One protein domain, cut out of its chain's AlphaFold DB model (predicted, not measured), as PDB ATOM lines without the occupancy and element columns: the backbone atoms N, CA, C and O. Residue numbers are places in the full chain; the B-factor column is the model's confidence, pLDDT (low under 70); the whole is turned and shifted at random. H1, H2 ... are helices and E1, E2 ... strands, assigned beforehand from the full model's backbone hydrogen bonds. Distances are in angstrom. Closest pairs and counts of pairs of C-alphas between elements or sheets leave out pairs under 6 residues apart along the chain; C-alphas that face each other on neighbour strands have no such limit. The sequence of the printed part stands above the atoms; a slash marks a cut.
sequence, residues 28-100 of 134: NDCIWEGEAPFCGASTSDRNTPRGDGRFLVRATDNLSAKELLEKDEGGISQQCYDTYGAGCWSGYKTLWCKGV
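AT A GLANCE: This is residues 28 to 100 of the 134 residues of an uncharacterized protein of Aspergillus flavus (UniProt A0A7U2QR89). A strongly twisted antiparallel sheet of three strands, E1, E5 and E3, with E5 in the middle, is drawn out at one end where E4 runs on into E5 and pairs with the short strand E2. Two short helices, H1 and H2, touch each other and form a small helical part next to the sheet, which H2 only grazes, mostly at E1. The printed part has 73 residues with two named helices and five named strands, in the order E1 E2 E3 H1 H2 E4 E5; the larger sheet has the order E1, E5, E3, and E2 and E4 make a parallel pair. The class is mixed, helices and strands, with under half of the residues in named elements. The whole is compact, with a radius of gyration of the C-alphas of 11.4 A and spans of 30 by 26 by 18 A.

IN THESE COORDINATES: Find C-alpha 28 at (-41.001, 3.068, -23.406); from there E1, residues 28 to 33, runs 15.5 A. E2 is residues 38 to 40, and E3, residues 54 to 59, runs 13.9 A. Look for H1 at residues 65 to 69, beginning at C-alpha 65 at (-27.754, 14.678, -20.178), and for H2, 9.8 A long, at residues 78 to 84. E4 is residues 90 to 92, and E5, residues 94 to 99, runs 15.4 A to C-alpha 99 at (-39.703, 0.822, -29.316).

HOW THE PARTS SIT: Start with E1 and E5, antiparallel at 159 degrees, where N 31 and O 96 are 2.8 A apart, within hydrogen-bond range. On the other side of E5 find E3, antiparallel at 143 degrees, with N 95 and O 58 at 2.7 A. E4 runs on into E5 across a break of 1 residue, at 14 degrees. E2 and E4 are parallel at 49 degrees, with N 39 and O 90 at 2.9 A. H2 is on the larger sheet but only grazes it, with its residues 80 to 84; the closest C-alphas of E1 and H2, those of Trp 32 and Tyr 84, are 6.5 A apart. H1 and H2 touch, their closest C-alphas, those of Ala 65 and Tyr 81, being 6.4 A apart. H1 is only just not on the sheet, with 4 pairs of C-alphas within 10 A. In both helices every O i to N i+4 pair is within hydrogen-bond range. Among the pairs that are apart are E2 and H2, and H1 and E4.

THE WHOLE: The two C-alphas farthest apart, those of Trp 89 and Val 100, are 32.8 A apart, while the first and last printed C-alphas, 28 and 100, are 6.8 A apart. The printed part has no cut. The link from E2 to E3, residues 41 to 53, is long. The mean pLDDT of the printed part is 71.4; look for values under 70 at residues 35 to 53, 62, 72 to 74, 87 to 90 and 99 to 100.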
ATOM      1  N   ASN A  28     -40.793   3.409 -24.810       70.06
ATOM      2  CA  ASN A  28     -41.001   3.068 -23.406       70.06
ATOM      3  C   ASN A  28     -39.892   2.121 -22.925       70.06
ATOM      4  O   ASN A  28     -39.202   1.513 -23.746       70.06
ATOM      5  N   ASP A  29     -39.736   1.972 -21.607       75.75
ATOM      6  CA  ASP A  29     -38.731   1.079 -21.007       75.75
ATOM      7  C   ASP A  29     -37.327   1.389 -21.566       75.75
ATOM      8  O   ASP A  29     -36.721   0.609 -22.304       75.75
ATOM      9  N   CYS A  30     -36.844   2.597 -21.288       78.00
ATOM     10  CA  CYS A  30     -35.509   3.059 -21.630       78.00
ATOM     11  C   CYS A  30     -34.536   2.825 -20.478       78.00
ATOM     12  O   CYS A  30     -34.848   3.128 -19.332       78.00
ATOM     13  N   ILE A  31     -33.339   2.336 -20.789       81.56
ATOM     14  CA  ILE A  31     -32.278   2.075 -19.815       81.56
ATOM     15  C   ILE A  31     -30.998   2.795 -20.218       81.56
ATOM     16  O   ILE A  31     -30.592   2.770 -21.383       81.56
ATOM     17  N   TRP A  32     -30.358   3.431 -19.241       78.19
ATOM     18  CA  TRP A  32     -29.019   3.977 -19.398       78.19
ATOM     19  C   TRP A  32     -27.985   2.882 -19.154       78.19
ATOM     20  O   TRP A  32     -27.983   2.227 -18.116       78.19
ATOM     21  N   GLU A  33     -27.092   2.701 -20.115       78.38
ATOM     22  CA  GLU A  33     -25.973   1.770 -20.048       78.38
ATOM     23  C   GLU A  33     -24.659   2.558 -20.010       78.38
ATOM     24  O   GLU A  33     -24.465   3.496 -20.783       78.38
ATOM     25  N   GLY A  34     -23.774   2.192 -19.086       70.38
ATOM     26  CA  GLY A  34     -22.558   2.929 -18.745       70.38
ATOM     27  C   GLY A  34     -22.546   3.244 -17.253       70.38
ATOM     28  O   GLY A  34     -23.399   3.981 -16.756       70.38
ATOM     29  N   GLU A  35     -21.606   2.667 -16.514       67.50
ATOM     30  CA  GLU A  35     -21.537   2.797 -15.059       67.50
ATOM     31  C   GLU A  35     -20.779   4.074 -14.674       67.50
ATOM     32  O   GLU A  35     -19.668   4.323 -15.134       67.50
ATOM     33  N   ALA A  36     -21.401   4.918 -13.848       64.38
ATOM     34  CA  ALA A  36     -20.691   6.038 -13.235       64.38
ATOM     35  C   ALA A  36     -19.917   5.515 -12.009       64.38
ATOM     36  O   ALA A  36     -20.446   4.643 -11.320       64.38
ATOM     37  N   PRO A  37     -18.717   6.037 -11.686       52.50
ATOM     38  CA  PRO A  37     -18.143   7.283 -12.204       52.50
ATOM     39  C   PRO A  37     -17.227   7.180 -13.442       52.50
ATOM     40  O   PRO A  37     -16.887   8.227 -13.975       52.50
ATOM     41  N   PHE A  38     -16.847   6.011 -13.972       56.56
ATOM     42  CA  PHE A  38     -16.017   5.922 -15.198       56.56
ATOM     43  C   PHE A  38     -16.766   5.207 -16.336       56.56
ATOM     44  O   PHE A  38     -16.793   3.982 -16.399       56.56
ATOM     45  N   CYS A  39     -17.355   5.970 -17.260       63.91
ATOM     46  CA  CYS A  39     -18.288   5.450 -18.258       63.91
ATOM     47  C   CYS A  39     -17.624   5.212 -19.620       63.91
ATOM     48  O   CYS A  39     -17.424   6.134 -20.395       63.91
ATOM     49  N   GLY A  40     -17.350   3.963 -19.973       57.12
ATOM     50  CA  GLY A  40     -16.911   3.569 -21.316       57.12
ATOM     51  C   GLY A  40     -18.005   2.827 -22.077       57.12
ATOM     52  O   GLY A  40     -17.814   1.656 -22.395       57.12
ATOM     53  N   ALA A  41     -19.169   3.442 -22.320       61.84
ATOM     54  CA  ALA A  41     -20.167   2.799 -23.177       61.84
ATOM     55  C   ALA A  41     -19.611   2.621 -24.604       61.84
ATOM     56  O   ALA A  41     -18.784   3.409 -25.062       61.84
ATOM     57  N   SER A  42     -20.029   1.560 -25.301       57.78
ATOM     58  CA  SER A  42     -19.573   1.283 -26.671       57.78
ATOM     59  C   SER A  42     -20.292   2.176 -27.683       57.78
ATOM     60  O   SER A  42     -21.519   2.298 -27.637       57.78
ATOM     61  N   THR A  43     -19.551   2.745 -28.640       53.94
ATOM     62  CA  THR A  43     -20.128   3.505 -29.760       53.94
ATOM     63  C   THR A  43     -20.908   2.527 -30.623       53.94
ATOM     64  O   THR A  43     -20.320   1.729 -31.351       53.94
ATOM     65  N   SER A  44     -22.230   2.565 -30.534       55.28
ATOM     66  CA  SER A  44     -23.103   1.945 -31.528       55.28
ATOM     67  C   SER A  44     -23.804   3.050 -32.305       55.28
ATOM     68  O   SER A  44     -24.070   4.124 -31.766       55.28
ATOM     69  N   ASP A  45     -24.112   2.811 -33.575       56.28
ATOM     70  CA  ASP A  45     -24.847   3.794 -34.364       56.28
ATOM     71  C   ASP A  45     -26.261   3.993 -33.810       56.28
ATOM     72  O   ASP A  45     -26.919   3.063 -33.326       56.28
ATOM     73  N   ARG A  46     -26.782   5.216 -33.920       60.59
ATOM     74  CA  ARG A  46     -28.165   5.529 -33.538       60.59
ATOM     75  C   ARG A  46     -29.160   4.625 -34.279       60.59
ATOM     76  O   ARG A  46     -29.104   4.489 -35.501       60.59
ATOM     77  N   ASN A  47     -30.139   4.096 -33.548       61.53
ATOM     78  CA  ASN A  47     -31.113   3.085 -33.975       61.53
ATOM     79  C   ASN A  47     -30.526   1.700 -34.289       61.53
ATOM     80  O   ASN A  47     -31.191   0.910 -34.958       61.53
ATOM     81  N   THR A  48     -29.323   1.379 -33.810       66.06
ATOM     82  CA  THR A  48     -28.843  -0.005 -33.857       66.06
ATOM     83  C   THR A  48     -29.726  -0.868 -32.950       66.06
ATOM     84  O   THR A  48     -29.878  -0.524 -31.771       66.06
ATOM     85  N   PRO A  49     -30.354  -1.937 -33.475       66.56
ATOM     86  CA  PRO A  49     -31.065  -2.897 -32.651       66.56
ATOM     87  C   PRO A  49     -30.069  -3.692 -31.814       66.56
ATOM     88  O   PRO A  49     -29.086  -4.231 -32.323       66.56
ATOM     89  N   ARG A  50     -30.365  -3.806 -30.529       66.62
ATOM     90  CA  ARG A  50     -29.761  -4.777 -29.630       66.62
ATOM     91  C   ARG A  50     -30.575  -6.068 -29.720       66.62
ATOM     92  O   ARG A  50     -31.778  -6.040 -29.987       66.62
ATOM     93  N   GLY A  51     -29.922  -7.214 -29.530       61.19
ATOM     94  CA  GLY A  51     -30.550  -8.539 -29.662       61.19
ATOM     95  C   GLY A  51     -31.749  -8.793 -28.732       61.19
ATOM     96  O   GLY A  51     -32.434  -9.794 -28.891       61.19
ATOM     97  N   ASP A  52     -32.028  -7.886 -27.792       66.44
ATOM     98  CA  ASP A  52     -33.172  -7.887 -26.875       66.44
ATOM     99  C   ASP A  52     -34.342  -6.989 -27.336       66.44
ATOM    100  O   ASP A  52     -35.263  -6.720 -26.563       66.44
ATOM    101  N   GLY A  53     -34.310  -6.495 -28.580       67.75
ATOM    102  CA  GLY A  53     -35.360  -5.643 -29.149       67.75
ATOM    103  C   GLY A  53     -35.331  -4.191 -28.657       67.75
ATOM    104  O   GLY A  53     -36.241  -3.417 -28.962       67.75
ATOM    105  N   ARG A  54     -34.297  -3.797 -27.904       74.81
ATOM    106  CA  ARG A  54     -34.025  -2.394 -27.578       74.81
ATOM    107  C   ARG A  54     -33.232  -1.749 -28.707       74.81
ATOM    108  O   ARG A  54     -32.464  -2.406 -29.398       74.81
ATOM    109  N   PHE A  55     -33.383  -0.445 -28.888       76.12
ATOM    110  CA  PHE A  55     -32.643   0.316 -29.890       76.12
ATOM    111  C   PHE A  55     -31.872   1.435 -29.214       76.12
ATOM    112  O   PHE A  55     -32.399   2.086 -28.306       76.12
ATOM    113  N   LEU A  56     -30.657   1.701 -29.695       75.56
ATOM    114  CA  LEU A  56     -29.899   2.851 -29.227       75.56
ATOM    115  C   LEU A  56     -30.614   4.133 -29.654       75.56
ATOM    116  O   LEU A  56     -30.701   4.445 -30.845       75.56
ATOM    117  N   VAL A  57     -31.117   4.896 -28.690       75.75
ATOM    118  CA  VAL A  57     -31.821   6.148 -28.970       75.75
ATOM    119  C   VAL A  57     -30.860   7.311 -28.866       75.75
ATOM    120  O   VAL A  57     -30.767   8.106 -29.802       75.75
ATOM    121  N   ARG A  58     -30.135   7.419 -27.755       76.62
ATOM    122  CA  ARG A  58     -29.203   8.519 -27.496       76.62
ATOM    123  C   ARG A  58     -27.945   8.007 -26.829       76.62
ATOM    124  O   ARG A  58     -27.950   6.948 -26.222       76.62
ATOM    125  N   ALA A  59     -26.887   8.783 -26.945       77.50
ATOM    126  CA  ALA A  59     -25.685   8.636 -26.155       77.50
ATOM    127  C   ALA A  59     -25.328  10.020 -25.611       77.50
ATOM    128  O   ALA A  59     -25.683  11.028 -26.228       77.50
ATOM    129  N   THR A  60     -24.663  10.067 -24.461       74.44
ATOM    130  CA  THR A  60     -24.105  11.312 -23.919       74.44
ATOM    131  C   THR A  60     -22.681  11.564 -24.416       74.44
ATOM    132  O   THR A  60     -21.849  12.088 -23.682       74.44
ATOM    133  N   ASP A  61     -22.367  11.086 -25.621       73.31
ATOM    134  CA  ASP A  61     -21.040  11.157 -26.239       73.31
ATOM    135  C   ASP A  61     -20.740  12.561 -26.773       73.31
ATOM    136  O   ASP A  61     -19.641  13.077 -26.595       73.31
ATOM    137  N   ASN A  62     -21.745  13.183 -27.389       69.38
ATOM    138  CA  ASN A  62     -21.662  14.509 -27.994       69.38
ATOM    139  C   ASN A  62     -22.446  15.573 -27.216       69.38
ATOM    140  O   ASN A  62     -22.213  16.760 -27.413       69.38
ATOM    141  N   LEU A  63     -23.413  15.160 -26.391       73.75
ATOM    142  CA  LEU A  63     -24.301  16.046 -25.636       73.75
ATOM    143  C   LEU A  63     -24.410  15.556 -24.195       73.75
ATOM    144  O   LEU A  63     -24.586  14.363 -23.953       73.75
ATOM    145  N   SER A  64     -24.354  16.468 -23.234       76.69
ATOM    146  CA  SER A  64     -24.620  16.144 -21.835       76.69
ATOM    147  C   SER A  64     -26.088  15.753 -21.621       76.69
ATOM    148  O   SER A  64     -26.976  16.125 -22.390       76.69
ATOM    149  N   ALA A  65     -26.376  15.026 -20.537       74.94
ATOM    150  CA  ALA A  65     -27.754  14.678 -20.178       74.94
ATOM    151  C   ALA A  65     -28.654  15.921 -20.032       74.94
ATOM    152  O   ALA A  65     -29.831  15.865 -20.376       74.94
ATOM    153  N   LYS A  66     -28.092  17.054 -19.586       78.75
ATOM    154  CA  LYS A  66     -28.818  18.324 -19.478       78.75
ATOM    155  C   LYS A  66     -29.147  18.912 -20.855       78.75
ATOM    156  O   LYS A  66     -30.290  19.269 -21.094       78.75
ATOM    157  N   GLU A  67     -28.191  18.927 -21.780       81.25
ATOM    158  CA  GLU A  67     -28.443  19.392 -23.154       81.25
ATOM    159  C   GLU A  67     -29.432  18.490 -23.897       81.25
ATOM    160  O   GLU A  67     -30.191  18.952 -24.744       81.25
ATOM    161  N   LEU A  68     -29.444  17.192 -23.583       79.06
ATOM    162  CA  LEU A  68     -30.455  16.277 -24.100       79.06
ATOM    163  C   LEU A  68     -31.843  16.558 -23.516       79.06
ATOM    164  O   LEU A  68     -32.822  16.313 -24.212       79.06
ATOM    165  N   LEU A  69     -31.949  17.043 -22.278       81.50
ATOM    166  CA  LEU A  69     -33.222  17.436 -21.667       81.50
ATOM    167  C   LEU A  69     -33.755  18.743 -22.272       81.50
ATOM    168  O   LEU A  69     -34.944  18.859 -22.535       81.50
ATOM    169  N   GLU A  70     -32.872  19.707 -22.531       81.38
ATOM    170  CA  GLU A  70     -33.220  21.027 -23.083       81.38
ATOM    171  C   GLU A  70     -33.532  20.994 -24.593       81.38
ATOM    172  O   GLU A  70     -33.810  22.028 -25.196       81.38
ATOM    173  N   LYS A  71     -33.486  19.817 -25.228       78.75
ATOM    174  CA  LYS A  71     -33.679  19.668 -26.670       78.75
ATOM    175  C   LYS A  71     -35.139  19.377 -27.019       78.75
ATOM    176  O   LYS A  71     -35.634  18.293 -26.722       78.75
ATOM    177  N   ASP A  72     -35.769  20.289 -27.760       61.97
ATOM    178  CA  ASP A  72     -37.170  20.164 -28.191       61.97
ATOM    179  C   ASP A  72     -37.428  18.906 -29.037       61.97
ATOM    180  O   ASP A  72     -38.362  18.144 -28.792       61.97
ATOM    181  N   GLU A  73     -36.567  18.638 -30.026       64.62
ATOM    182  CA  GLU A  73     -36.720  17.482 -30.910       64.62
ATOM    183  C   GLU A  73     -35.747  16.355 -30.576       64.62
ATOM    184  O   GLU A  73     -34.527  16.412 -30.785       64.62
ATOM    185  N   GLY A  74     -36.332  15.255 -30.100       62.91
ATOM    186  CA  GLY A  74     -35.585  14.054 -29.778       62.91
ATOM    187  C   GLY A  74     -34.623  14.255 -28.607       62.91
ATOM    188  O   GLY A  74     -33.548  13.641 -28.609       62.91
ATOM    189  N   GLY A  75     -34.992  15.115 -27.663       73.38
ATOM    190  CA  GLY A  75     -34.429  15.135 -26.324       73.38
ATOM    191  C   GLY A  75     -34.829  13.916 -25.490       73.38
ATOM    192  O   GLY A  75     -35.450  12.971 -25.989       73.38
ATOM    193  N   ILE A  76     -34.425  13.921 -24.224       77.81
ATOM    194  CA  ILE A  76     -34.845  12.947 -23.209       77.81
ATOM    195  C   ILE A  76     -35.941  13.565 -22.336       77.81
ATOM    196  O   ILE A  76     -35.969  14.776 -22.143       77.81
ATOM    197  N   SER A  77     -36.841  12.745 -21.796       80.75
ATOM    198  CA  SER A  77     -37.839  13.223 -20.833       80.75
ATOM    199  C   SER A  77     -37.188  13.580 -19.492       80.75
ATOM    200  O   SER A  77     -36.120  13.061 -19.155       80.75
ATOM    201  N   GLN A  78     -37.872  14.399 -18.687       80.81
ATOM    202  CA  GLN A  78     -37.437  14.718 -17.320       80.81
ATOM    203  C   GLN A  78     -37.196  13.445 -16.492       80.81
ATOM    204  O   GLN A  78     -36.179  13.326 -15.822       80.81
ATOM    205  N   GLN A  79     -38.059  12.436 -16.635       79.62
ATOM    206  CA  GLN A  79     -37.896  11.151 -15.952       79.62
ATOM    207  C   GLN A  79     -36.592  10.441 -16.352       79.62
ATOM    208  O   GLN A  79     -35.899   9.878 -15.505       79.62
ATOM    209  N   CYS A  80     -36.231  10.472 -17.638       75.94
ATOM    210  CA  CYS A  80     -34.975   9.896 -18.116       75.94
ATOM    211  C   CYS A  80     -33.743  10.683 -17.670       75.94
ATOM    212  O   CYS A  80     -32.669  10.089 -17.545       75.94
ATOM    213  N   TYR A  81     -33.890  11.986 -17.437       80.50
ATOM    214  CA  TYR A  81     -32.851  12.807 -16.830       80.50
ATOM    215  C   TYR A  81     -32.658  12.455 -15.351       80.50
ATOM    216  O   TYR A  81     -31.532  12.217 -14.930       80.50
ATOM    217  N   ASP A  82     -33.738  12.312 -14.586       80.31
ATOM    218  CA  ASP A  82     -33.650  11.956 -13.165       80.31
ATOM    219  C   ASP A  82     -33.062  10.541 -12.981       80.31
ATOM    220  O   ASP A  82     -32.224  10.308 -12.111       80.31
ATOM    221  N   THR A  83     -33.417   9.617 -13.882       79.88
ATOM    222  CA  THR A  83     -32.881   8.244 -13.935       79.88
ATOM    223  C   THR A  83     -31.395   8.196 -14.303       79.88
ATOM    224  O   THR A  83     -30.682   7.278 -13.900       79.88
ATOM    225  N   TYR A  84     -30.902   9.164 -15.085       74.69
ATOM    226  CA  TYR A  84     -29.494   9.210 -15.494       74.69
ATOM    227  C   TYR A  84     -28.555   9.245 -14.278       74.69
ATOM    228  O   TYR A  84     -27.466   8.662 -14.314       74.69
ATOM    229  N   GLY A  85     -29.002   9.884 -13.192       76.31
ATOM    230  CA  GLY A  85     -28.289   9.936 -11.926       76.31
ATOM    231  C   GLY A  85     -26.936  10.637 -12.056       76.31
ATOM    232  O   GLY A  85     -26.833  11.751 -12.570       76.31
ATOM    233  N   ALA A  86     -25.881   9.994 -11.553       74.31
ATOM    234  CA  ALA A  86     -24.537  10.560 -11.561       74.31
ATOM    235  C   ALA A  86     -23.927  10.612 -12.975       74.31
ATOM    236  O   ALA A  86     -23.966   9.645 -13.742       74.31
ATOM    237  N   GLY A  87     -23.294  11.748 -13.285       69.69
ATOM    238  CA  GLY A  87     -22.511  11.934 -14.503       69.69
ATOM    239  C   GLY A  87     -21.237  11.088 -14.547       69.69
ATOM    240  O   GLY A  87     -20.784  10.529 -13.550       69.69
ATOM    241  N   CYS A  88     -20.652  11.006 -15.736       69.44
ATOM    242  CA  CYS A  88     -19.429  10.262 -16.008       69.44
ATOM    243  C   CYS A  88     -18.202  11.167 -15.853       69.44
ATOM    244  O   CYS A  88     -18.200  12.277 -16.379       69.44
ATOM    245  N   TRP A  89     -17.145  10.701 -15.179       68.88
ATOM    246  CA  TRP A  89     -15.846  11.388 -15.131       68.88
ATOM    247  C   TRP A  89     -15.067  11.260 -16.441       68.88
ATOM    248  O   TRP A  89     -14.294  12.148 -16.789       68.88
ATOM    249  N   SER A  90     -15.262  10.164 -17.174       66.75
ATOM    250  CA  SER A  90     -14.694   9.948 -18.505       66.75
ATOM    251  C   SER A  90     -15.640   9.087 -19.340       66.75
ATOM    252  O   SER A  90     -16.308   8.217 -18.779       66.75
ATOM    253  N   GLY A  91     -15.694   9.368 -20.647       73.31
ATOM    254  CA  GLY A  91     -16.568   8.755 -21.653       73.31
ATOM    255  C   GLY A  91     -18.053   9.115 -21.502       73.31
ATOM    256  O   GLY A  91     -18.376  10.248 -21.155       73.31
ATOM    257  N   TYR A  92     -18.964   8.198 -21.834       74.31
ATOM    258  CA  TYR A  92     -20.397   8.490 -21.981       74.31
ATOM    259  C   TYR A  92     -21.293   7.296 -21.632       74.31
ATOM    260  O   TYR A  92     -20.824   6.159 -21.551       74.31
ATOM    261  N   LYS A  93     -22.592   7.562 -21.438       78.88
ATOM    262  CA  LYS A  93     -23.642   6.542 -21.314       78.88
ATOM    263  C   LYS A  93     -24.476   6.469 -22.588       78.88
ATOM    264  O   LYS A  93     -24.677   7.468 -23.277       78.88
ATOM    265  N   THR A  94     -25.006   5.293 -22.875       80.94
ATOM    266  CA  THR A  94     -25.908   5.019 -23.996       80.94
ATOM    267  C   THR A  94     -27.309   4.711 -23.487       80.94
ATOM    268  O   THR A  94     -27.478   3.864 -22.620       80.94
ATOM    269  N   LEU A  95     -28.316   5.382 -24.033       80.12
ATOM    270  CA  LEU A  95     -29.727   5.184 -23.731       80.12
ATOM    271  C   LEU A  95     -30.356   4.213 -24.729       80.12
ATOM    272  O   LEU A  95     -30.484   4.514 -25.922       80.12
ATOM    273  N   TRP A  96     -30.808   3.078 -24.214       81.81
ATOM    274  CA  TRP A  96     -31.452   2.016 -24.971       81.81
ATOM    275  C   TRP A  96     -32.928   1.948 -24.628       81.81
ATOM    276  O   TRP A  96     -33.279   1.620 -23.500       81.81
ATOM    277  N   CYS A  97     -33.800   2.191 -25.598       77.69
ATOM    278  CA  CYS A  97     -35.244   2.112 -25.385       77.69
ATOM    279  C   CYS A  97     -35.847   0.947 -26.141       77.69
ATOM    280  O   CYS A  97     -35.453   0.675 -27.281       77.69
ATOM    281  N   LYS A  98     -36.870   0.320 -25.558       77.44
ATOM    282  CA  LYS A  98     -37.783  -0.492 -26.357       77.44
ATOM    283  C   LYS A  98     -38.640   0.448 -27.193       77.44
ATOM    284  O   LYS A  98     -39.226   1.409 -26.701       77.44
ATOM    285  N   GLY A  99     -38.682   0.196 -28.494       63.28
ATOM    286  CA  GLY A  99     -39.703   0.822 -29.316       63.28
ATOM    287  C   GLY A  99     -41.030   0.139 -29.024       63.28
ATOM    288  O   GLY A  99     -41.102  -1.085 -29.079       63.28
ATOM    289  N   VAL A 100     -42.089   0.914 -28.828       50.84
ATOM    290  CA  VAL A 100     -43.446   0.482 -29.173       50.84
ATOM    291  C   VAL A 100     -43.567   0.557 -30.695       50.84
ATOM    292  O   VAL A 100     -44.410   1.243 -31.261       50.84
TER     293      VAL A 100